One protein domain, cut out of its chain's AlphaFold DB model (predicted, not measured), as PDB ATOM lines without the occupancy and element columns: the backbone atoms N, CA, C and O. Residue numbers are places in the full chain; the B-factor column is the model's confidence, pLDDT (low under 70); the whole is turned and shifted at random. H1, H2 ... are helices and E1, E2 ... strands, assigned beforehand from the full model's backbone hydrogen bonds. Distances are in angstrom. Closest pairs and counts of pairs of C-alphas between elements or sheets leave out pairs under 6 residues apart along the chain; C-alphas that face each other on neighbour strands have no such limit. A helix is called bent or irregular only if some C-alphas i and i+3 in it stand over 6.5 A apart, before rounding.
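Overview. This is residues 7 to 144 of the 555 residues of the protein "FAD-dependent oxidoreductase" of Deltaproteobacteria bacterium (UniProt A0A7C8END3). Two lobes lie end to end along the longest axis: one is a small sheet of E1, E2 and E3 with H1 and H3 over one face, and the other is a loosely built group of H2, H4 and the short hairpin of E6 and E7. A long, bent hairpin of E4 and E5 runs from beside the first lobe to the end of the domain farthest from the second, while long stretches with no named element join the lobes and residues 130 to 144 fold back between them. The printed part has 138 residues with four named helices and seven named strands, in the order E1 H1 E2 H2 H3 E3 E4 E5 H4 E6 E7; the three-stranded sheet, order E1 E2 E3, is parallel, and the two hairpins are antiparallel. The class is mixed, helices and strands, though under half of the residues are in named elements. The whole is compact, with a radius of gyration of the C-alphas of 16.5 A, yet elongated in outline, spanning 52 by 31 by 30 A.

Along the chain. E1, residues 7 to 9, begins at C-alpha 7 (-52.915, 5.936, -47.833). H1, residues 13 to 24, is 16.4 A long from first to last C-alpha, and E2 is residues 29 to 32. H2, residues 45 to 50, ends at C-alpha 50 (-42.539, 41.535, -58.109). H3, residues 58 to 65, is 10.7 A long, and E3 is residues 69 to 72. E4, residues 75 to 83, is 23.2 A long and bends by 57 degrees at residue 78; E5, residues 86 to 93, is 22.2 A long. H4 is residues 108 to 111 and E6 is residues 116 to 118. E7, residues 127 to 129, ends at C-alpha 129 (-37.273, 35.128, -43.536).

Arrangement. In the three-stranded sheet, E1 and E2 are parallel neighbours at 26 degrees, with N 8 and O 30 within hydrogen-bond range at 2.9 A. E2 and E3 are parallel at 20 degrees, with N 70 and O 29 at 2.8 A. E1, H1, E2 and then E2, H2 and H3, E3 form two strand-helix-strand units, parallel neighbour strands joined through helices, each with a right-handed crossover. H1 and H3 on one face of this sheet make two layers, one of helices and one of strands. H1 has a height over the sheet of 8.6 A, lies over E2 and only just over E1, with 3 C-alphas, and runs along the strands, at 10 degrees to E2 on the local plane. H1 and H3 touch, closest at the C-alphas of Ile 20 and Ala 63, 6.1 A, at a steep tilt of 50 degrees, the same way. E4 and E5 form a hairpin at 160 degrees, with N 78 and O 90 at 2.8 A. E1 and E4 are only just apart, at 8.4 A. E6 and E7 form a hairpin at 128 degrees, with N 117 and O 128 at 2.8 A. The closest C-alphas of H4 and E7 are those of Ile 110 and Thr 129, 6.6 A; those of H2 and E7 are Gln 45 and Arg 128, 7.6 A. H2 and H4 are apart. Each O i to N i+4 pair is within hydrogen-bond range in H1, H2 and H3; H4 is too short for such a pair.

Size, cuts and confidence. The two C-alphas farthest apart are those of Asn 50 and Asp 84, 55.4 A. The printed part has no cut. The links E2 to H2 and E5 to H4 are long, with 12 and 14 residues. Residues 131 to 132 pair antiparallel with residues 142 to 143. The mean pLDDT of the printed part is 80.8; it is under 70 in 25 residues, namely 40 to 56, 121 to 122 and 133 to 138.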
ATOM      1  N   ILE A   7     -53.814   4.886 -48.309       92.56
ATOM      2  CA  ILE A   7     -52.915   5.936 -47.833       92.56
ATOM      3  C   ILE A   7     -51.708   6.007 -48.763       92.56
ATOM      4  O   ILE A   7     -51.134   4.975 -49.112       92.56
ATOM      5  N   ILE A   8     -51.353   7.215 -49.183       93.69
ATOM      6  CA  ILE A   8     -50.217   7.492 -50.062       93.69
ATOM      7  C   ILE A   8     -49.270   8.420 -49.311       93.69
ATOM      8  O   ILE A   8     -49.703   9.391 -48.687       93.69
ATOM      9  N   PHE A   9     -47.980   8.099 -49.352       92.19
ATOM     10  CA  PHE A   9     -46.924   8.874 -48.708       92.19
ATOM     11  C   PHE A   9     -46.082   9.556 -49.783       92.19
ATOM     12  O   PHE A   9     -45.545   8.874 -50.651       92.19
ATOM     13  N   GLY A  10     -45.956  10.878 -49.690       89.25
ATOM     14  CA  GLY A  10     -45.318  11.712 -50.705       89.25
ATOM     15  C   GLY A  10     -46.350  12.320 -51.651       89.25
ATOM     16  O   GLY A  10     -47.124  11.616 -52.292       89.25
ATOM     17  N   GLY A  11     -46.373  13.644 -51.705       87.81
ATOM     18  CA  GLY A  11     -47.221  14.478 -52.546       87.81
ATOM     19  C   GLY A  11     -46.471  15.056 -53.742       87.81
ATOM     20  O   GLY A  11     -46.778  16.167 -54.165       87.81
ATOM     21  N   ASP A  12     -45.466  14.344 -54.250       87.81
ATOM     22  CA  ASP A  12     -44.801  14.661 -55.513       87.81
ATOM     23  C   ASP A  12     -45.736  14.361 -56.714       87.81
ATOM     24  O   ASP A  12     -46.848  13.849 -56.519       87.81
ATOM     25  N   PRO A  13     -45.349  14.676 -57.969       87.56
ATOM     26  CA  PRO A  13     -46.200  14.403 -59.130       87.56
ATOM     27  C   PRO A  13     -46.677  12.945 -59.227       87.56
ATOM     28  O   PRO A  13     -47.812  12.698 -59.631       87.56
ATOM     29  N   ALA A  14     -45.846  11.977 -58.825       87.94
ATOM     30  CA  ALA A  14     -46.184  10.558 -58.885       87.94
ATOM     31  C   ALA A  14     -47.201  10.164 -57.805       87.94
ATOM     32  O   ALA A  14     -48.196   9.498 -58.101       87.94
ATOM     33  N   GLY A  15     -46.989  10.604 -56.563       90.19
ATOM     34  CA  GLY A  15     -47.901  10.366 -55.449       90.19
ATOM     35  C   GLY A  15     -49.258  11.032 -55.657       90.19
ATOM     36  O   GLY A  15     -50.294  10.439 -55.354       90.19
ATOM     37  N   VAL A  16     -49.275  12.225 -56.255       91.12
ATOM     38  CA  VAL A  16     -50.518  12.923 -56.601       91.12
ATOM     39  C   VAL A  16     -51.257  12.230 -57.743       91.12
ATOM     40  O   VAL A  16     -52.463  12.014 -57.626       91.12
ATOM     41  N   ALA A  17     -50.561  11.823 -58.807       91.50
ATOM     42  CA  ALA A  17     -51.179  11.059 -59.891       91.50
ATOM     43  C   ALA A  17     -51.803   9.752 -59.371       91.50
ATOM     44  O   ALA A  17     -52.958   9.455 -59.675       91.50
ATOM     45  N   ALA A  18     -51.088   9.025 -58.505       93.56
ATOM     46  CA  ALA A  18     -51.609   7.824 -57.859       93.56
ATOM     47  C   ALA A  18     -52.826   8.125 -56.966       93.56
ATOM     48  O   ALA A  18     -53.782   7.350 -56.941       93.56
ATOM     49  N   ALA A  19     -52.828   9.250 -56.245       94.25
ATOM     50  CA  ALA A  19     -53.964   9.648 -55.416       94.25
ATOM     51  C   ALA A  19     -55.222   9.898 -56.251       94.25
ATOM     52  O   ALA A  19     -56.295   9.422 -55.879       94.25
ATOM     53  N   ILE A  20     -55.081  10.592 -57.380       94.12
ATOM     54  CA  ILE A  20     -56.178  10.850 -58.318       94.12
ATOM     55  C   ILE A  20     -56.694   9.534 -58.899       94.12
ATOM     56  O   ILE A  20     -57.883   9.259 -58.779       94.12
ATOM     57  N   GLU A  21     -55.814   8.675 -59.416       94.12
ATOM     58  CA  GLU A  21     -56.201   7.385 -60.001       94.12
ATOM     59  C   GLU A  21     -57.009   6.520 -59.014       94.12
ATOM     60  O   GLU A  21     -58.058   5.960 -59.345       94.12
ATOM     61  N   GLN A  22     -56.554   6.425 -57.761       94.38
ATOM     62  CA  GLN A  22     -57.251   5.647 -56.733       94.38
ATOM     63  C   GLN A  22     -58.593   6.274 -56.337       94.38
ATOM     64  O   GLN A  22     -59.557   5.549 -56.068       94.38
ATOM     65  N   ALA A  23     -58.663   7.603 -56.311       92.94
ATOM     66  CA  ALA A  23     -59.869   8.339 -55.976       92.94
ATOM     67  C   ALA A  23     -60.930   8.271 -57.090       92.94
ATOM     68  O   ALA A  23     -62.116   8.114 -56.781       92.94
ATOM     69  N   GLU A  24     -60.511   8.308 -58.359       92.12
ATOM     70  CA  GLU A  24     -61.352   8.097 -59.548       92.12
ATOM     71  C   GLU A  24     -61.870   6.657 -59.629       92.12
ATOM     72  O   GLU A  24     -63.016   6.420 -60.011       92.12
ATOM     73  N   ALA A  25     -61.083   5.687 -59.153       91.50
ATOM     74  CA  ALA A  25     -61.526   4.307 -58.957       91.50
ATOM     75  C   ALA A  25     -62.510   4.129 -57.775       91.50
ATOM     76  O   ALA A  25     -62.855   2.997 -57.422       91.50
ATOM     77  N   GLY A  26     -62.957   5.224 -57.149       89.75
ATOM     78  CA  GLY A  26     -63.980   5.242 -56.104       89.75
ATOM     79  C   GLY A  26     -63.474   4.922 -54.696       89.75
ATOM     80  O   GLY A  26     -64.286   4.620 -53.821       89.75
ATOM     81  N   ARG A  27     -62.156   4.950 -54.453       92.00
ATOM     82  CA  ARG A  27     -61.576   4.702 -53.121       92.00
ATOM     83  C   ARG A  27     -61.417   6.006 -52.342       92.00
ATOM     84  O   ARG A  27     -61.170   7.059 -52.919       92.00
ATOM     85  N   SER A  28     -61.508   5.925 -51.016       93.44
ATOM     86  CA  SER A  28     -61.127   7.035 -50.136       93.44
ATOM     87  C   SER A  28     -59.606   7.055 -49.980       93.44
ATOM     88  O   SER A  28     -59.013   6.039 -49.608       93.44
ATOM     89  N   VAL A  29     -58.978   8.190 -50.282       95.25
ATOM     90  CA  VAL A  29     -57.520   8.346 -50.299       95.25
ATOM     91  C   VAL A  29     -57.084   9.348 -49.235       95.25
ATOM     92  O   VAL A  29     -57.630  10.444 -49.141       95.25
ATOM     93  N   VAL A  30     -56.065   8.999 -48.454       94.38
ATOM     94  CA  VAL A  30     -55.341   9.926 -47.580       94.38
ATOM     95  C   VAL A  30     -53.947  10.139 -48.157       94.38
ATOM     96  O   VAL A  30     -53.146   9.210 -48.192       94.38
ATOM     97  N   LEU A  31     -53.649  11.354 -48.604       93.88
ATOM     98  CA  LEU A  31     -52.336  11.732 -49.125       93.88
ATOM     99  C   LEU A  31     -51.554  12.469 -48.035       93.88
ATOM    100  O   LEU A  31     -51.997  13.512 -47.557       93.88
ATOM    101  N   VAL A  32     -50.408  11.932 -47.621       93.06
ATOM    102  CA  VAL A  32     -49.564  12.503 -46.562       93.06
ATOM    103  C   VAL A  32     -48.297  13.085 -47.176       93.06
ATOM    104  O   VAL A  32     -47.512  12.351 -47.773       93.06
ATOM    105  N   GLU A  33     -48.077  14.385 -46.987       91.00
ATOM    106  CA  GLU A  33     -46.902  15.107 -47.480       91.00
ATOM    107  C   GLU A  33     -46.111  15.711 -46.315       91.00
ATOM    108  O   GLU A  33     -46.660  16.374 -45.434       91.00
ATOM    109  N   SER A  34     -44.798  15.484 -46.334       88.00
ATOM    110  CA  SER A  34     -43.842  15.977 -45.338       88.00
ATOM    111  C   SER A  34     -43.653  17.497 -45.360       88.00
ATOM    112  O   SER A  34     -43.374  18.103 -44.322       88.00
ATOM    113  N   SER A  35     -43.855  18.103 -46.524       83.56
ATOM    114  CA  SER A  35     -43.749  19.524 -46.821       83.56
ATOM    115  C   SER A  35     -45.078  20.244 -46.569       83.56
ATOM    116  O   SER A  35     -46.142  19.620 -46.575       83.56
ATOM    117  N   PRO A  36     -45.075  21.572 -46.376       80.38
ATOM    118  CA  PRO A  36     -46.311  22.349 -46.235       80.38
ATOM    119  C   PRO A  36     -47.198  22.384 -47.493       80.38
ATOM    120  O   PRO A  36     -48.347  22.815 -47.406       80.38
ATOM    121  N   THR A  37     -46.686  21.922 -48.639       83.31
ATOM    122  CA  THR A  37     -47.360  21.924 -49.943       83.31
ATOM    123  C   THR A  37     -47.090  20.652 -50.736       83.31
ATOM    124  O   THR A  37     -46.041  20.031 -50.552       83.31
ATOM    125  N   LEU A  38     -47.998  20.306 -51.650       85.69
ATOM    126  CA  LEU A  38     -47.744  19.290 -52.673       85.69
ATOM    127  C   LEU A  38     -46.646  19.755 -53.643       85.69
ATOM    128  O   LEU A  38     -46.490  20.950 -53.902       85.69
ATOM    129  N   GLY A  39     -45.848  18.808 -54.134       77.75
ATOM    130  CA  GLY A  39     -44.745  19.047 -55.068       77.75
ATOM    131  C   GLY A  39     -43.545  19.805 -54.493       77.75
ATOM    132  O   GLY A  39     -42.584  20.032 -55.220       77.75
ATOM    133  N   ALA A  40     -43.589  20.207 -53.215       68.12
ATOM    134  CA  ALA A  40     -42.606  21.100 -52.595       68.12
ATOM    135  C   ALA A  40     -42.365  22.401 -53.397       68.12
ATOM    136  O   ALA A  40     -41.270  22.963 -53.381       68.12
ATOM    137  N   GLU A  41     -43.400  22.900 -54.086       68.44
ATOM    138  CA  GLU A  41     -43.345  24.120 -54.897       68.44
ATOM    139  C   GLU A  41     -43.160  25.367 -54.019       68.44
ATOM    140  O   GLU A  41     -44.120  25.997 -53.557       68.44
ATOM    141  N   ARG A  42     -41.902  25.730 -53.772       68.88
ATOM    142  CA  ARG A  42     -41.537  26.964 -53.082       68.88
ATOM    143  C   ARG A  42     -41.501  28.124 -54.072       68.88
ATOM    144  O   ARG A  42     -40.931  28.007 -55.155       68.88
ATOM    145  N   ILE A  43     -42.096  29.258 -53.711       67.44
ATOM    146  CA  ILE A  43     -42.100  30.449 -54.569       67.44
ATOM    147  C   ILE A  43     -40.917  31.337 -54.181       67.44
ATOM    148  O   ILE A  43     -40.846  31.778 -53.029       67.44
ATOM    149  N   PRO A  44     -40.004  31.645 -55.121       65.56
ATOM    150  CA  PRO A  44     -38.870  32.518 -54.851       65.56
ATOM    151  C   PRO A  44     -39.316  33.881 -54.319       65.56
ATOM    152  O   PRO A  44     -40.263  34.487 -54.830       65.56
ATOM    153  N   GLN A  45     -38.595  34.414 -53.333       62.88
ATOM    154  CA  GLN A  45     -38.954  35.682 -52.688       62.88
ATOM    155  C   GLN A  45     -38.989  36.858 -53.681       62.88
ATOM    156  O   GLN A  45     -39.820  37.757 -53.564       62.88
ATOM    157  N   THR A  46     -38.162  36.811 -54.727       62.06
ATOM    158  CA  THR A  46     -38.162  37.772 -55.841       62.06
ATOM    159  C   THR A  46     -39.480  37.780 -56.621       62.06
ATOM    160  O   THR A  46     -39.965  38.847 -56.993       62.06
ATOM    161  N   HIS A  47     -40.121  36.625 -56.821       64.75
ATOM    162  CA  HIS A  47     -41.427  36.533 -57.486       64.75
ATOM    163  C   HIS A  47     -42.538  37.126 -56.611       64.75
ATOM    164  O   HIS A  47     -43.466  37.755 -57.121       64.75
ATOM    165  N   LEU A  48     -42.414  36.989 -55.287       60.53
ATOM    166  CA  LEU A  48     -43.360  37.548 -54.320       60.53
ATOM    167  C   LEU A  48     -43.327  39.067 -54.259       60.53
ATOM    168  O   LEU A  48     -44.380  39.687 -54.104       60.53
ATOM    169  N   LEU A  49     -42.132  39.647 -54.352       61.53
ATOM    170  CA  LEU A  49     -41.933  41.093 -54.336       61.53
ATOM    171  C   LEU A  49     -42.380  41.739 -55.654       61.53
ATOM    172  O   LEU A  49     -42.921  42.839 -55.633       61.53
ATOM    173  N   ASN A  50     -42.227  41.025 -56.771       63.56
ATOM    174  CA  ASN A  50     -42.539  41.535 -58.109       63.56
ATOM    175  C   ASN A  50     -43.964  41.208 -58.594       63.56
ATOM    176  O   ASN A  50     -44.348  41.633 -59.678       63.56
ATOM    177  N   GLY A  51     -44.759  40.466 -57.812       59.69
ATOM    178  CA  GLY A  51     -46.164  40.178 -58.130       59.69
ATOM    179  C   GLY A  51     -46.390  39.111 -59.208       59.69
ATOM    180  O   GLY A  51     -47.498  39.009 -59.730       59.69
ATOM    181  N   ASN A  52     -45.380  38.301 -59.530       59.56
ATOM    182  CA  ASN A  52     -45.524  37.231 -60.519       59.56
ATOM    183  C   ASN A  52     -46.379  36.076 -59.957       59.56
ATOM    184  O   ASN A  52     -46.179  35.683 -58.801       59.56
ATOM    185  N   PRO A  53     -47.312  35.501 -60.744       58.47
ATOM    186  CA  PRO A  53     -48.084  34.342 -60.316       58.47
ATOM    187  C   PRO A  53     -47.178  33.115 -60.180       58.47
ATOM    188  O   PRO A  53     -46.233  32.923 -60.947       58.47
ATOM    189  N   ALA A  54     -47.474  32.277 -59.193       61.28
ATOM    190  CA  ALA A  54     -46.822  30.986 -59.045       61.28
ATOM    191  C   ALA A  54     -47.295  30.035 -60.147       61.28
ATOM    192  O   ALA A  54     -48.493  29.976 -60.431       61.28
ATOM    193  N   TRP A  55     -46.371  29.287 -60.754       61.78
ATOM    194  CA  TRP A  55     -46.755  28.131 -61.562       61.78
ATOM    195  C   TRP A  55     -47.480  27.125 -60.661       61.78
ATOM    196  O   TRP A  55     -47.079  26.945 -59.514       61.78
ATOM    197  N   ALA A  56     -48.562  26.528 -61.154       60.44
ATOM    198  CA  ALA A  56     -49.333  25.529 -60.427       60.44
ATOM    199  C   ALA A  56     -49.571  24.337 -61.352       60.44
ATOM    200  O   ALA A  56     -50.191  24.500 -62.408       60.44
ATOM    201  N   ASP A  57     -49.089  23.157 -60.963       71.94
ATOM    202  CA  ASP A  57     -49.430  21.922 -61.664       71.94
ATOM    203  C   ASP A  57     -50.956  21.680 -61.568       71.94
ATOM    204  O   ASP A  57     -51.506  21.610 -60.457       71.94
ATOM    205  N   PRO A  58     -51.668  21.537 -62.701       74.50
ATOM    206  CA  PRO A  58     -53.102  21.259 -62.709       74.50
ATOM    207  C   PRO A  58     -53.498  20.010 -61.910       74.50
ATOM    208  O   PRO A  58     -54.599  19.964 -61.361       74.50
ATOM    209  N   ASN A  59     -52.612  19.014 -61.803       82.94
ATOM    210  CA  ASN A  59     -52.868  17.790 -61.049       82.94
ATOM    211  C   ASN A  59     -52.841  18.033 -59.535       82.94
ATOM    212  O   ASN A  59     -53.650  17.457 -58.809       82.94
ATOM    213  N   PHE A  60     -51.970  18.918 -59.038       85.38
ATOM    214  CA  PHE A  60     -51.945  19.278 -57.616       85.38
ATOM    215  C   PHE A  60     -53.232  20.004 -57.200       85.38
ATOM    216  O   PHE A  60     -53.825  19.686 -56.166       85.38
ATOM    217  N   GLU A  61     -53.712  20.917 -58.045       82.00
ATOM    218  CA  GLU A  61     -55.006  21.587 -57.874       82.00
ATOM    219  C   GLU A  61     -56.182  20.602 -57.919       82.00
ATOM    220  O   GLU A  61     -57.091  20.670 -57.084       82.00
ATOM    221  N   ALA A  62     -56.166  19.676 -58.882       85.56
ATOM    222  CA  ALA A  62     -57.193  18.650 -59.024       85.56
ATOM    223  C   ALA A  62     -57.265  17.756 -57.781       85.56
ATOM    224  O   ALA A  62     -58.351  17.548 -57.241       85.56
ATOM    225  N   ALA A  63     -56.120  17.298 -57.267       88.50
ATOM    226  CA  ALA A  63     -56.070  16.470 -56.068       88.50
ATOM    227  C   ALA A  63     -56.599  17.190 -54.821       88.50
ATOM    228  O   ALA A  63     -57.318  16.585 -54.029       88.50
ATOM    229  N   LYS A  64     -56.307  18.488 -54.664       85.38
ATOM    230  CA  LYS A  64     -56.796  19.295 -53.532       85.38
ATOM    231  C   LYS A  64     -58.307  19.520 -53.560       85.38
ATOM    232  O   LYS A  64     -58.925  19.620 -52.503       85.38
ATOM    233  N   LYS A  65     -58.904  19.594 -54.752       87.81
ATOM    234  CA  LYS A  65     -60.354  19.790 -54.940       87.81
ATOM    235  C   LYS A  65     -61.142  18.480 -54.981       87.81
ATOM    236  O   LYS A  65     -62.371  18.519 -54.958       87.81
ATOM    237  N   HIS A  66     -60.471  17.332 -55.057       92.12
ATOM    238  CA  HIS A  66     -61.137  16.048 -55.220       92.12
ATOM    239  C   HIS A  66     -61.832  15.600 -53.916       92.12
ATOM    240  O   HIS A  66     -61.168  15.460 -52.889       92.12
ATOM    241  N   PRO A  67     -63.142  15.279 -53.926       91.81
ATOM    242  CA  PRO A  67     -63.904  14.992 -52.703       91.81
ATOM    243  C   PRO A  67     -63.459  13.714 -51.972       91.81
ATOM    244  O   PRO A  67     -63.630  13.606 -50.760       91.81
ATOM    245  N   ASN A  68     -62.870  12.753 -52.692       93.12
ATOM    246  CA  ASN A  68     -62.382  11.493 -52.114       93.12
ATOM    247  C   ASN A  68     -60.913  11.538 -51.654       93.12
ATOM    248  O   ASN A  68     -60.417  10.521 -51.168       93.12
ATOM    249  N   ILE A  69     -60.216  12.669 -51.813       93.94
ATOM    250  CA  ILE A  69     -58.810  12.809 -51.417       93.94
ATOM    251  C   ILE A  69     -58.726  13.722 -50.199       93.94
ATOM    252  O   ILE A  69     -59.082  14.896 -50.238       93.94
ATOM    253  N   ARG A  70     -58.199  13.187 -49.100       92.38
ATOM    254  CA  ARG A  70     -57.847  13.957 -47.910       92.38
ATOM    255  C   ARG A  70     -56.343  14.174 -47.880       92.38
ATOM    256  O   ARG A  70     -55.586  13.233 -47.660       92.38
ATOM    257  N   ILE A  71     -55.914  15.422 -48.029       90.38
ATOM    258  CA  ILE A  71     -54.498  15.785 -47.958       90.38
ATOM    259  C   ILE A  71     -54.125  16.148 -46.518       90.38
ATOM    260  O   ILE A  71     -54.845  16.873 -45.830       90.38
ATOM    261  N   ILE A  72     -52.981  15.648 -46.060       89.88
ATOM    262  CA  ILE A  72     -52.359  16.008 -44.791       89.88
ATOM    263  C   ILE A  72     -50.934  16.479 -45.092       89.88
ATOM    264  O   ILE A  72     -50.019  15.669 -45.213       89.88
ATOM    265  N   THR A  73     -50.757  17.794 -45.215       88.12
ATOM    266  CA  THR A  73     -49.447  18.434 -45.398       88.12
ATOM    267  C   THR A  73     -48.711  18.624 -44.073       88.12
ATOM    268  O   THR A  73     -49.298  18.549 -42.981       88.12
ATOM    269  N   ASN A  74     -47.416  18.925 -44.180       85.12
ATOM    270  CA  ASN A  74     -46.490  19.143 -43.075       85.12
ATOM    271  C   ASN A  74     -46.491  17.963 -42.090       85.12
ATOM    272  O   ASN A  74     -46.466  18.146 -40.870       85.12
ATOM    273  N   ALA A  75     -46.616  16.742 -42.608       89.44
ATOM    274  CA  ALA A  75     -46.899  15.553 -41.831       89.44
ATOM    275  C   ALA A  75     -46.024  14.370 -42.239       89.44
ATOM    276  O   ALA A  75     -45.764  14.121 -43.409       89.44
ATOM    277  N   GLN A  76     -45.584  13.611 -41.240       90.75
ATOM    278  CA  GLN A  76     -44.748  12.430 -41.431       90.75
ATOM    279  C   GLN A  76     -45.291  11.258 -40.616       90.75
ATOM    280  O   GLN A  76     -45.873  11.441 -39.541       90.75
ATOM    281  N   VAL A  77     -45.083  10.041 -41.110       89.50
ATOM    282  CA  VAL A  77     -45.427   8.821 -40.374       89.50
ATOM    283  C   VAL A  77     -44.403   8.608 -39.261       89.50
ATOM    284  O   VAL A  77     -43.216   8.472 -39.533       89.50
ATOM    285  N   GLU A  78     -44.849   8.565 -38.005       88.44
ATOM    286  CA  GLU A  78     -43.988   8.209 -36.866       88.44
ATOM    287  C   GLU A  78     -43.945   6.704 -36.625       88.44
ATOM    288  O   GLU A  78     -42.920   6.162 -36.219       88.44
ATOM    289  N   LYS A  79     -45.079   6.024 -36.818       88.81
ATOM    290  CA  LYS A  79     -45.197   4.590 -36.561       88.81
ATOM    291  C   LYS A  79     -46.257   3.974 -37.461       88.81
ATOM    292  O   LYS A  79     -47.328   4.550 -37.633       88.81
ATOM    293  N   ALA A  80     -45.969   2.780 -37.963       91.06
ATOM    294  CA  ALA A  80     -46.923   1.918 -38.645       91.06
ATOM    295  C   ALA A  80     -47.063   0.609 -37.859       91.06
ATOM    296  O   ALA A  80     -46.083   0.092 -37.321       91.06
ATOM    297  N   ALA A  81     -48.279   0.086 -37.772       89.62
ATOM    298  CA  ALA A  81     -48.564  -1.225 -37.210       89.62
ATOM    299  C   ALA A  81     -49.496  -1.980 -38.155       89.62
ATOM    300  O   ALA A  81     -50.423  -1.389 -38.706       89.62
ATOM    301  N   ALA A  82     -49.254  -3.276 -38.326       90.56
ATOM    302  CA  ALA A  82     -50.126  -4.163 -39.081       90.56
ATOM    303  C   ALA A  82     -50.707  -5.215 -38.135       90.56
ATOM    304  O   ALA A  82     -49.972  -5.809 -37.344       90.56
ATOM    305  N   LYS A  83     -52.018  -5.439 -38.207       87.62
ATOM    306  CA  LYS A  83     -52.704  -6.491 -37.457       87.62
ATOM    307  C   LYS A  83     -53.845  -7.047 -38.302       87.62
ATOM    308  O   LYS A  83     -54.674  -6.280 -38.781       87.62
ATOM    309  N   ASP A  84     -53.857  -8.365 -38.499       83.88
ATOM    310  CA  ASP A  84     -54.926  -9.094 -39.196       83.88
ATOM    311  C   ASP A  84     -55.277  -8.505 -40.582       83.88
ATOM    312  O   ASP A  84     -56.441  -8.354 -40.948       83.88
ATOM    313  N   GLY A  85     -54.256  -8.106 -41.354       80.38
ATOM    314  CA  GLY A  85     -54.420  -7.501 -42.686       80.38
ATOM    315  C   GLY A  85     -54.859  -6.028 -42.692       80.38
ATOM    316  O   GLY A  85     -55.001  -5.448 -43.767       80.38
ATOM    317  N   SER A  86     -55.038  -5.412 -41.518       83.62
ATOM    318  CA  SER A  86     -55.314  -3.981 -41.349       83.62
ATOM    319  C   SER A  86     -54.048  -3.212 -40.965       83.62
ATOM    320  O   SER A  86     -53.223  -3.712 -40.198       83.62
ATOM    321  N   TYR A  87     -53.911  -1.983 -41.468       87.94
ATOM    322  CA  TYR A  87     -52.776  -1.100 -41.188       87.94
ATOM    323  C   TYR A  87     -53.223   0.131 -40.397       87.94
ATOM    324  O   TYR A  87     -54.168   0.814 -40.786       87.94
ATOM    325  N   THR A  88     -52.501   0.448 -39.323       89.00
ATOM    326  CA  THR A  88     -52.716   1.645 -38.502       89.00
ATOM    327  C   THR A  88     -51.462   2.507 -38.514       89.00
ATOM    328  O   THR A  88     -50.368   2.029 -38.203       89.00
ATOM    329  N   PHE A  89     -51.624   3.794 -38.819       89.69
ATOM    330  CA  PHE A  89     -50.531   4.763 -38.885       89.69
ATOM    331  C   PHE A  89     -50.702   5.850 -37.825       89.69
ATOM    332  O   PHE A  89     -51.773   6.438 -37.686       89.69
ATOM    333  N   ARG A  90     -49.624   6.156 -37.099       91.81
ATOM    334  CA  ARG A  90     -49.517   7.360 -36.271       91.81
ATOM    335  C   ARG A  90     -48.791   8.423 -37.082       91.81
ATOM    336  O   ARG A  90     -47.603   8.278 -37.365       91.81
ATOM    337  N   ILE A  91     -49.512   9.472 -37.457       91.06
ATOM    338  CA  ILE A  91     -48.992  10.580 -38.260       91.06
ATOM    339  C   ILE A  91     -48.720  11.764 -37.336       91.06
ATOM    340  O   ILE A  91     -49.613  12.213 -36.615       91.06
ATOM    341  N   ARG A  92     -47.498  12.297 -37.374       89.25
ATOM    342  CA  ARG A  92     -47.157  13.561 -36.721       89.25
ATOM    343  C   ARG A  92     -47.240  14.682 -37.733       89.25
ATOM    344  O   ARG A  92     -46.413  14.767 -38.637       89.25
ATOM    345  N   ARG A  93     -48.207  15.571 -37.530       87.50
ATOM    346  CA  ARG A  93     -48.307  16.840 -38.248       87.50
ATOM    347  C   ARG A  93     -47.525  17.911 -37.490       87.50
ATOM    348  O   ARG A  93     -47.804  18.173 -36.319       87.50
ATOM    349  N   LYS A  94     -46.527  18.512 -38.133       81.31
ATOM    350  CA  LYS A  94     -45.842  19.705 -37.631       81.31
ATOM    351  C   LYS A  94     -46.816  20.886 -37.723       81.31
ATOM    352  O   LYS A  94     -47.608  20.987 -38.658       81.31
ATOM    353  N   THR A  95     -46.788  21.773 -36.729       78.38
ATOM    354  CA  THR A  95     -47.623  22.981 -36.763       78.38
ATOM    355  C   THR A  95     -47.104  23.932 -37.840       78.38
ATOM    356  O   THR A  95     -45.901  24.186 -37.901       78.38
ATOM    357  N   SER A  96     -48.006  24.449 -38.677       75.56
ATOM    358  CA  SER A  96     -47.703  25.510 -39.647       75.56
ATOM    359  C   SER A  96     -47.401  26.846 -38.959       75.56
ATOM    360  O   SER A  96     -46.819  27.744 -39.562       75.56
ATOM    361  N   ARG A  97     -47.802  26.997 -37.683       79.06
ATOM    362  CA  ARG A  97     -47.732  28.248 -36.902       79.06
ATOM    363  C   ARG A  97     -48.434  29.435 -37.577       79.06
ATOM    364  O   ARG A  97     -48.205  30.580 -37.199       79.06
ATOM    365  N   VAL A  98     -49.301  29.141 -38.539       78.69
ATOM    366  CA  VAL A  98     -50.195  30.076 -39.209       78.69
ATOM    367  C   VAL A  98     -51.603  29.532 -39.029       78.69
ATOM    368  O   VAL A  98     -51.865  28.365 -39.321       78.69
ATOM    369  N   ASP A  99     -52.495  30.379 -38.529       79.75
ATOM    370  CA  ASP A  99     -53.925  30.097 -38.522       79.75
ATOM    371  C   ASP A  99     -54.449  30.270 -39.954       79.75
ATOM    372  O   ASP A  99     -54.616  31.392 -40.438       79.75
ATOM    373  N   ILE A 100     -54.615  29.150 -40.660       74.94
ATOM    374  CA  ILE A 100     -54.981  29.134 -42.082       74.94
ATOM    375  C   ILE A 100     -56.405  29.645 -42.303       74.94
ATOM    376  O   ILE A 100     -56.670  30.239 -43.343       74.94
ATOM    377  N   GLU A 101     -57.293  29.527 -41.313       80.00
ATOM    378  CA  GLU A 101     -58.651  30.076 -41.410       80.00
ATOM    379  C   GLU A 101     -58.654  31.611 -41.376       80.00
ATOM    380  O   GLU A 101     -59.544  32.246 -41.938       80.00
ATOM    381  N   LYS A 102     -57.639  32.224 -40.751       81.56
ATOM    382  CA  LYS A 102     -57.481  33.687 -40.678       81.56
ATOM    383  C   LYS A 102     -56.523  34.255 -41.721       81.56
ATOM    384  O   LYS A 102     -56.521  35.464 -41.957       81.56
ATOM    385  N   CYS A 103     -55.664  33.428 -42.306       80.19
ATOM    386  CA  CYS A 103     -54.664  33.886 -43.256       80.19
ATOM    387  C   CYS A 103     -55.315  34.260 -44.591       80.19
ATOM    388  O   CYS A 103     -55.875  33.420 -45.284       80.19
ATOM    389  N   ASN A 104     -55.177  35.520 -44.996       82.12
ATOM    390  CA  ASN A 104     -55.647  36.016 -46.292       82.12
ATOM    391  C   ASN A 104     -54.518  36.162 -47.330       82.12
ATOM    392  O   ASN A 104     -54.712  36.779 -48.375       82.12
ATOM    393  N   GLY A 105     -53.314  35.663 -47.029       76.94
ATOM    394  CA  GLY A 105     -52.161  35.760 -47.924       76.94
ATOM    395  C   GLY A 105     -51.618  37.180 -48.139       76.94
ATOM    396  O   GLY A 105     -50.942  37.402 -49.141       76.94
ATOM    397  N   CYS A 106     -51.864  38.134 -47.226       81.12
ATOM    398  CA  CYS A 106     -51.432  39.539 -47.360       81.12
ATOM    399  C   CYS A 106     -49.910  39.763 -47.367       81.12
ATOM    400  O   CYS A 106     -49.451  40.830 -47.772       81.12
ATOM    401  N   ARG A 107     -49.122  38.771 -46.928       77.62
ATOM    402  CA  ARG A 107     -47.644  38.796 -46.868       77.62
ATOM    403  C   ARG A 107     -47.042  39.805 -45.880       77.62
ATOM    404  O   ARG A 107     -45.824  39.961 -45.858       77.62
ATOM    405  N   GLU A 108     -47.846  40.443 -45.031       79.81
ATOM    406  CA  GLU A 108     -47.348  41.446 -44.076       79.81
ATOM    407  C   GLU A 108     -46.369  40.842 -43.066       79.81
ATOM    408  O   GLU A 108     -45.323  41.418 -42.786       79.81
ATOM    409  N   CYS A 109     -46.641  39.613 -42.619       77.31
ATOM    410  CA  CYS A 109     -45.755  38.856 -41.741       77.31
ATOM    411  C   CYS A 109     -44.322  38.744 -42.296       77.31
ATOM    412  O   CYS A 109     -43.374  38.753 -41.517       77.31
ATOM    413  N   ILE A 110     -44.153  38.685 -43.622       75.94
ATOM    414  CA  ILE A 110     -42.844  38.610 -44.287       75.94
ATOM    415  C   ILE A 110     -42.123  39.950 -44.183       75.94
ATOM    416  O   ILE A 110     -40.937  39.980 -43.866       75.94
ATOM    417  N   ARG A 111     -42.838  41.050 -44.438       75.69
ATOM    418  CA  ARG A 111     -42.272  42.406 -44.433       75.69
ATOM    419  C   ARG A 111     -41.749  42.801 -43.061       75.69
ATOM    420  O   ARG A 111     -40.725  43.467 -42.975       75.69
ATOM    421  N   VAL A 112     -42.439  42.366 -42.009       78.44
ATOM    422  CA  VAL A 112     -42.086  42.680 -40.619       78.44
ATOM    423  C   VAL A 112     -41.224  41.605 -39.954       78.44
ATOM    424  O   VAL A 112     -40.906  41.735 -38.776       78.44
ATOM    425  N   CYS A 113     -40.867  40.520 -40.656       79.25
ATOM    426  CA  CYS A 113     -40.145  39.413 -40.036       79.25
ATOM    427  C   CYS A 113     -38.723  39.846 -39.640       79.25
ATOM    428  O   CYS A 113     -37.932  40.180 -40.522       79.25
ATOM    429  N   PRO A 114     -38.348  39.782 -38.349       72.69
ATOM    430  CA  PRO A 114     -37.022  40.205 -37.901       72.69
ATOM    431  C   PRO A 114     -35.950  39.120 -38.092       72.69
ATOM    432  O   PRO A 114     -34.780  39.344 -37.789       72.69
ATOM    433  N   ILE A 115     -36.340  37.919 -38.527       76.94
ATOM    434  CA  ILE A 115     -35.450  36.762 -38.641       76.94
ATOM    435  C   ILE A 115     -34.946  36.650 -40.072       76.94
ATOM    436  O   ILE A 115     -35.756  36.513 -40.981       76.94
ATOM    437  N   ASN A 116     -33.623  36.614 -40.236       75.06
ATOM    438  CA  ASN A 116     -32.954  36.251 -41.482       75.06
ATOM    439  C   ASN A 116     -32.252  34.907 -41.300       75.06
ATOM    440  O   ASN A 116     -31.479  34.728 -40.361       75.06
ATOM    441  N   MET A 117     -32.519  33.968 -42.198       72.94
ATOM    442  CA  MET A 117     -31.907  32.643 -42.228       72.94
ATOM    443  C   MET A 117     -31.380  32.351 -43.628       72.94
ATOM    444  O   MET A 117     -31.868  32.925 -44.600       72.94
ATOM    445  N   TYR A 118     -30.374  31.484 -43.739       76.50
ATOM    446  CA  TYR A 118     -29.874  31.059 -45.044       76.50
ATOM    447  C   TYR A 118     -30.987  30.395 -45.851       76.50
ATOM    448  O   TYR A 118     -31.793  29.636 -45.304       76.50
ATOM    449  N   ASP A 119     -31.038  30.704 -47.144       74.94
ATOM    450  CA  ASP A 119     -32.038  30.123 -48.029       74.94
ATOM    451  C   ASP A 119     -31.666  28.681 -48.395       74.94
ATOM    452  O   ASP A 119     -30.990  28.413 -49.384       74.94
ATOM    453  N   ASP A 120     -32.117  27.747 -47.565       70.56
ATOM    454  CA  ASP A 120     -31.963  26.298 -47.711       70.56
ATOM    455  C   ASP A 120     -32.465  25.736 -49.051       70.56
ATOM    456  O   ASP A 120     -31.934  24.731 -49.516       70.56
ATOM    457  N   PHE A 121     -33.430  26.386 -49.707       68.62
ATOM    458  CA  PHE A 121     -33.896  25.980 -51.039       68.62
ATOM    459  C   PHE A 121     -32.936  26.401 -52.156       68.62
ATOM    460  O   PHE A 121     -32.803  25.697 -53.150       68.62
ATOM    461  N   ASN A 122     -32.238  27.523 -51.978       69.44
ATOM    462  CA  ASN A 122     -31.214  28.008 -52.905       69.44
ATOM    463  C   ASN A 122     -29.807  27.572 -52.464       69.44
ATOM    464  O   ASN A 122     -28.845  28.313 -52.645       69.44
ATOM    465  N   GLU A 123     -29.689  26.400 -51.833       75.00
ATOM    466  CA  GLU A 123     -28.415  25.832 -51.363       75.00
ATOM    467  C   GLU A 123     -27.600  26.791 -50.467       75.00
ATOM    468  O   GLU A 123     -26.371  26.789 -50.454       75.00
ATOM    469  N   GLY A 124     -28.290  27.639 -49.698       71.88
ATOM    470  CA  GLY A 124     -27.687  28.631 -48.806       71.88
ATOM    471  C   GLY A 124     -27.278  29.942 -49.487       71.88
ATOM    472  O   GLY A 124     -26.684  30.803 -48.834       71.88
ATOM    473  N   ILE A 125     -27.600  30.132 -50.769       76.75
ATOM    474  CA  ILE A 125     -27.341  31.379 -51.492       76.75
ATOM    475  C   ILE A 125     -28.405  32.417 -51.109       76.75
ATOM    476  O   ILE A 125     -29.552  32.361 -51.551       76.75
ATOM    477  N   GLY A 126     -27.992  33.405 -50.316       77.38
ATOM    478  CA  GLY A 126     -28.839  34.515 -49.878       77.38
ATOM    479  C   GLY A 126     -29.549  34.269 -48.545       77.38
ATOM    480  O   GLY A 126     -29.346  33.255 -47.873       77.38
ATOM    481  N   PHE A 127     -30.370  35.241 -48.147       73.19
ATOM    482  CA  PHE A 127     -31.146  35.197 -46.910       73.19
ATOM    483  C   PHE A 127     -32.639  35.186 -47.213       73.19
ATOM    484  O   PHE A 127     -33.104  35.888 -48.110       73.19
ATOM    485  N   ARG A 128     -33.385  34.434 -46.409       75.12
ATOM    486  CA  ARG A 128     -34.846  34.409 -46.372       75.12
ATOM    487  C   ARG A 128     -35.350  34.723 -44.971       75.12
ATOM    488  O   ARG A 128     -34.597  34.644 -44.001       75.12
ATOM    489  N   THR A 129     -36.642  35.006 -44.851       81.00
ATOM    490  CA  THR A 129     -37.273  35.128 -43.536       81.00
ATOM    491  C   THR A 129     -37.621  33.759 -42.943       81.00
ATOM    492  O   THR A 129     -37.610  32.732 -43.631       81.00
ATOM    493  N   ALA A 130     -37.980  33.734 -41.656       80.06
ATOM    494  CA  ALA A 130     -38.539  32.544 -41.008       80.06
ATOM    495  C   ALA A 130     -39.877  32.087 -41.625       80.06
ATOM    496  O   ALA A 130     -40.319  30.968 -41.381       80.06
ATOM    497  N   ILE A 131     -40.550  32.938 -42.402       79.81
ATOM    498  CA  ILE A 131     -41.823  32.610 -43.044       79.81
ATOM    499  C   ILE A 131     -41.524  32.021 -44.409       79.81
ATOM    500  O   ILE A 131     -40.961  32.684 -45.279       79.81
ATOM    501  N   ASP A 132     -41.909  30.766 -44.579       71.06
ATOM    502  CA  ASP A 132     -41.699  30.040 -45.812       71.06
ATOM    503  C   ASP A 132     -42.890  30.226 -46.759       71.06
ATOM    504  O   ASP A 132     -44.051  30.209 -46.331       71.06
ATOM    505  N   PHE A 133     -42.601  30.425 -48.045       69.69
ATOM    506  CA  PHE A 133     -43.613  30.697 -49.058       69.69
ATOM    507  C   PHE A 133     -43.733  29.520 -50.011       69.69
ATOM    508  O   PHE A 133     -42.975  29.376 -50.971       69.69
ATOM    509  N   PHE A 134     -44.751  28.715 -49.764       68.69
ATOM    510  CA  PHE A 134     -45.174  27.671 -50.678       68.69
ATOM    511  C   PHE A 134     -46.373  28.131 -51.495       68.69
ATOM    512  O   PHE A 134     -47.082  29.062 -51.107       68.69
ATOM    513  N   ASN A 135     -46.577  27.503 -52.647       69.12
ATOM    514  CA  ASN A 135     -47.710  27.796 -53.508       69.12
ATOM    515  C   ASN A 135     -49.044  27.576 -52.760       69.12
ATOM    516  O   ASN A 135     -49.371  26.440 -52.429       69.12
ATOM    517  N   PRO A 136     -49.835  28.633 -52.474       65.06
ATOM    518  CA  PRO A 136     -51.066  28.505 -51.684       65.06
ATOM    519  C   PRO A 136     -52.155  27.716 -52.424       65.06
ATOM    520  O   PRO A 136     -53.089  27.186 -51.817       65.06
ATOM    521  N   ASN A 137     -52.023  27.606 -53.748       69.44
ATOM    522  CA  ASN A 137     -52.851  26.738 -54.573       69.44
ATOM    523  C   ASN A 137     -52.649  25.276 -54.135       69.44
ATOM    524  O   ASN A 137     -53.605  24.579 -53.810       69.44
ATOM    525  N   THR A 138     -51.407  24.859 -53.890       69.88
ATOM    526  CA  THR A 138     -51.047  23.459 -53.623       69.88
ATOM    527  C   THR A 138     -50.711  23.159 -52.149       69.88
ATOM    528  O   THR A 138     -50.553  21.990 -51.782       69.88
ATOM    529  N   GLY A 139     -50.705  24.173 -51.267       72.38
ATOM    530  CA  GLY A 139     -50.360  24.043 -49.843       72.38
ATOM    531  C   GLY A 139     -50.734  25.234 -48.956       72.38
ATOM    532  O   GLY A 139     -51.514  26.094 -49.359       72.38
ATOM    533  N   ASP A 140     -50.174  25.260 -47.742       73.12
ATOM    534  CA  ASP A 140     -50.447  26.258 -46.696       73.12
ATOM    535  C   ASP A 140     -49.195  27.088 -46.345       73.12
ATOM    536  O   ASP A 140     -48.061  26.605 -46.428       73.12
ATOM    537  N   PHE A 141     -49.388  28.329 -45.875       75.00
ATOM    538  CA  PHE A 141     -48.299  29.145 -45.319       75.00
ATOM    539  C   PHE A 141     -47.712  28.509 -44.055       75.00
ATOM    540  O   PHE A 141     -48.445  27.992 -43.209       75.00
ATOM    541  N   ASN A 142     -46.390  28.599 -43.890       77.94
ATOM    542  CA  ASN A 142     -45.692  28.010 -42.750       77.94
ATOM    543  C   ASN A 142     -44.624  28.955 -42.187       77.94
ATOM    544  O   ASN A 142     -43.897  29.598 -42.938       77.94
ATOM    545  N   ILE A 143     -44.482  29.000 -40.860       79.75
ATOM    546  CA  ILE A 143     -43.356  29.670 -40.199       79.75
ATOM    547  C   ILE A 143     -42.342  28.619 -39.741       79.75
ATOM    548  O   ILE A 143     -42.544  27.901 -38.748       79.75
ATOM    549  N   PHE A 144     -41.211  28.573 -40.443       72.25
ATOM    550  CA  PHE A 144     -40.020  27.845 -40.037       72.25
ATOM    551  C   PHE A 144     -39.420  28.500 -38.792       72.25
ATOM    552  O   PHE A 144     -38.849  29.583 -38.811       72.25
TER     553      PHE A 144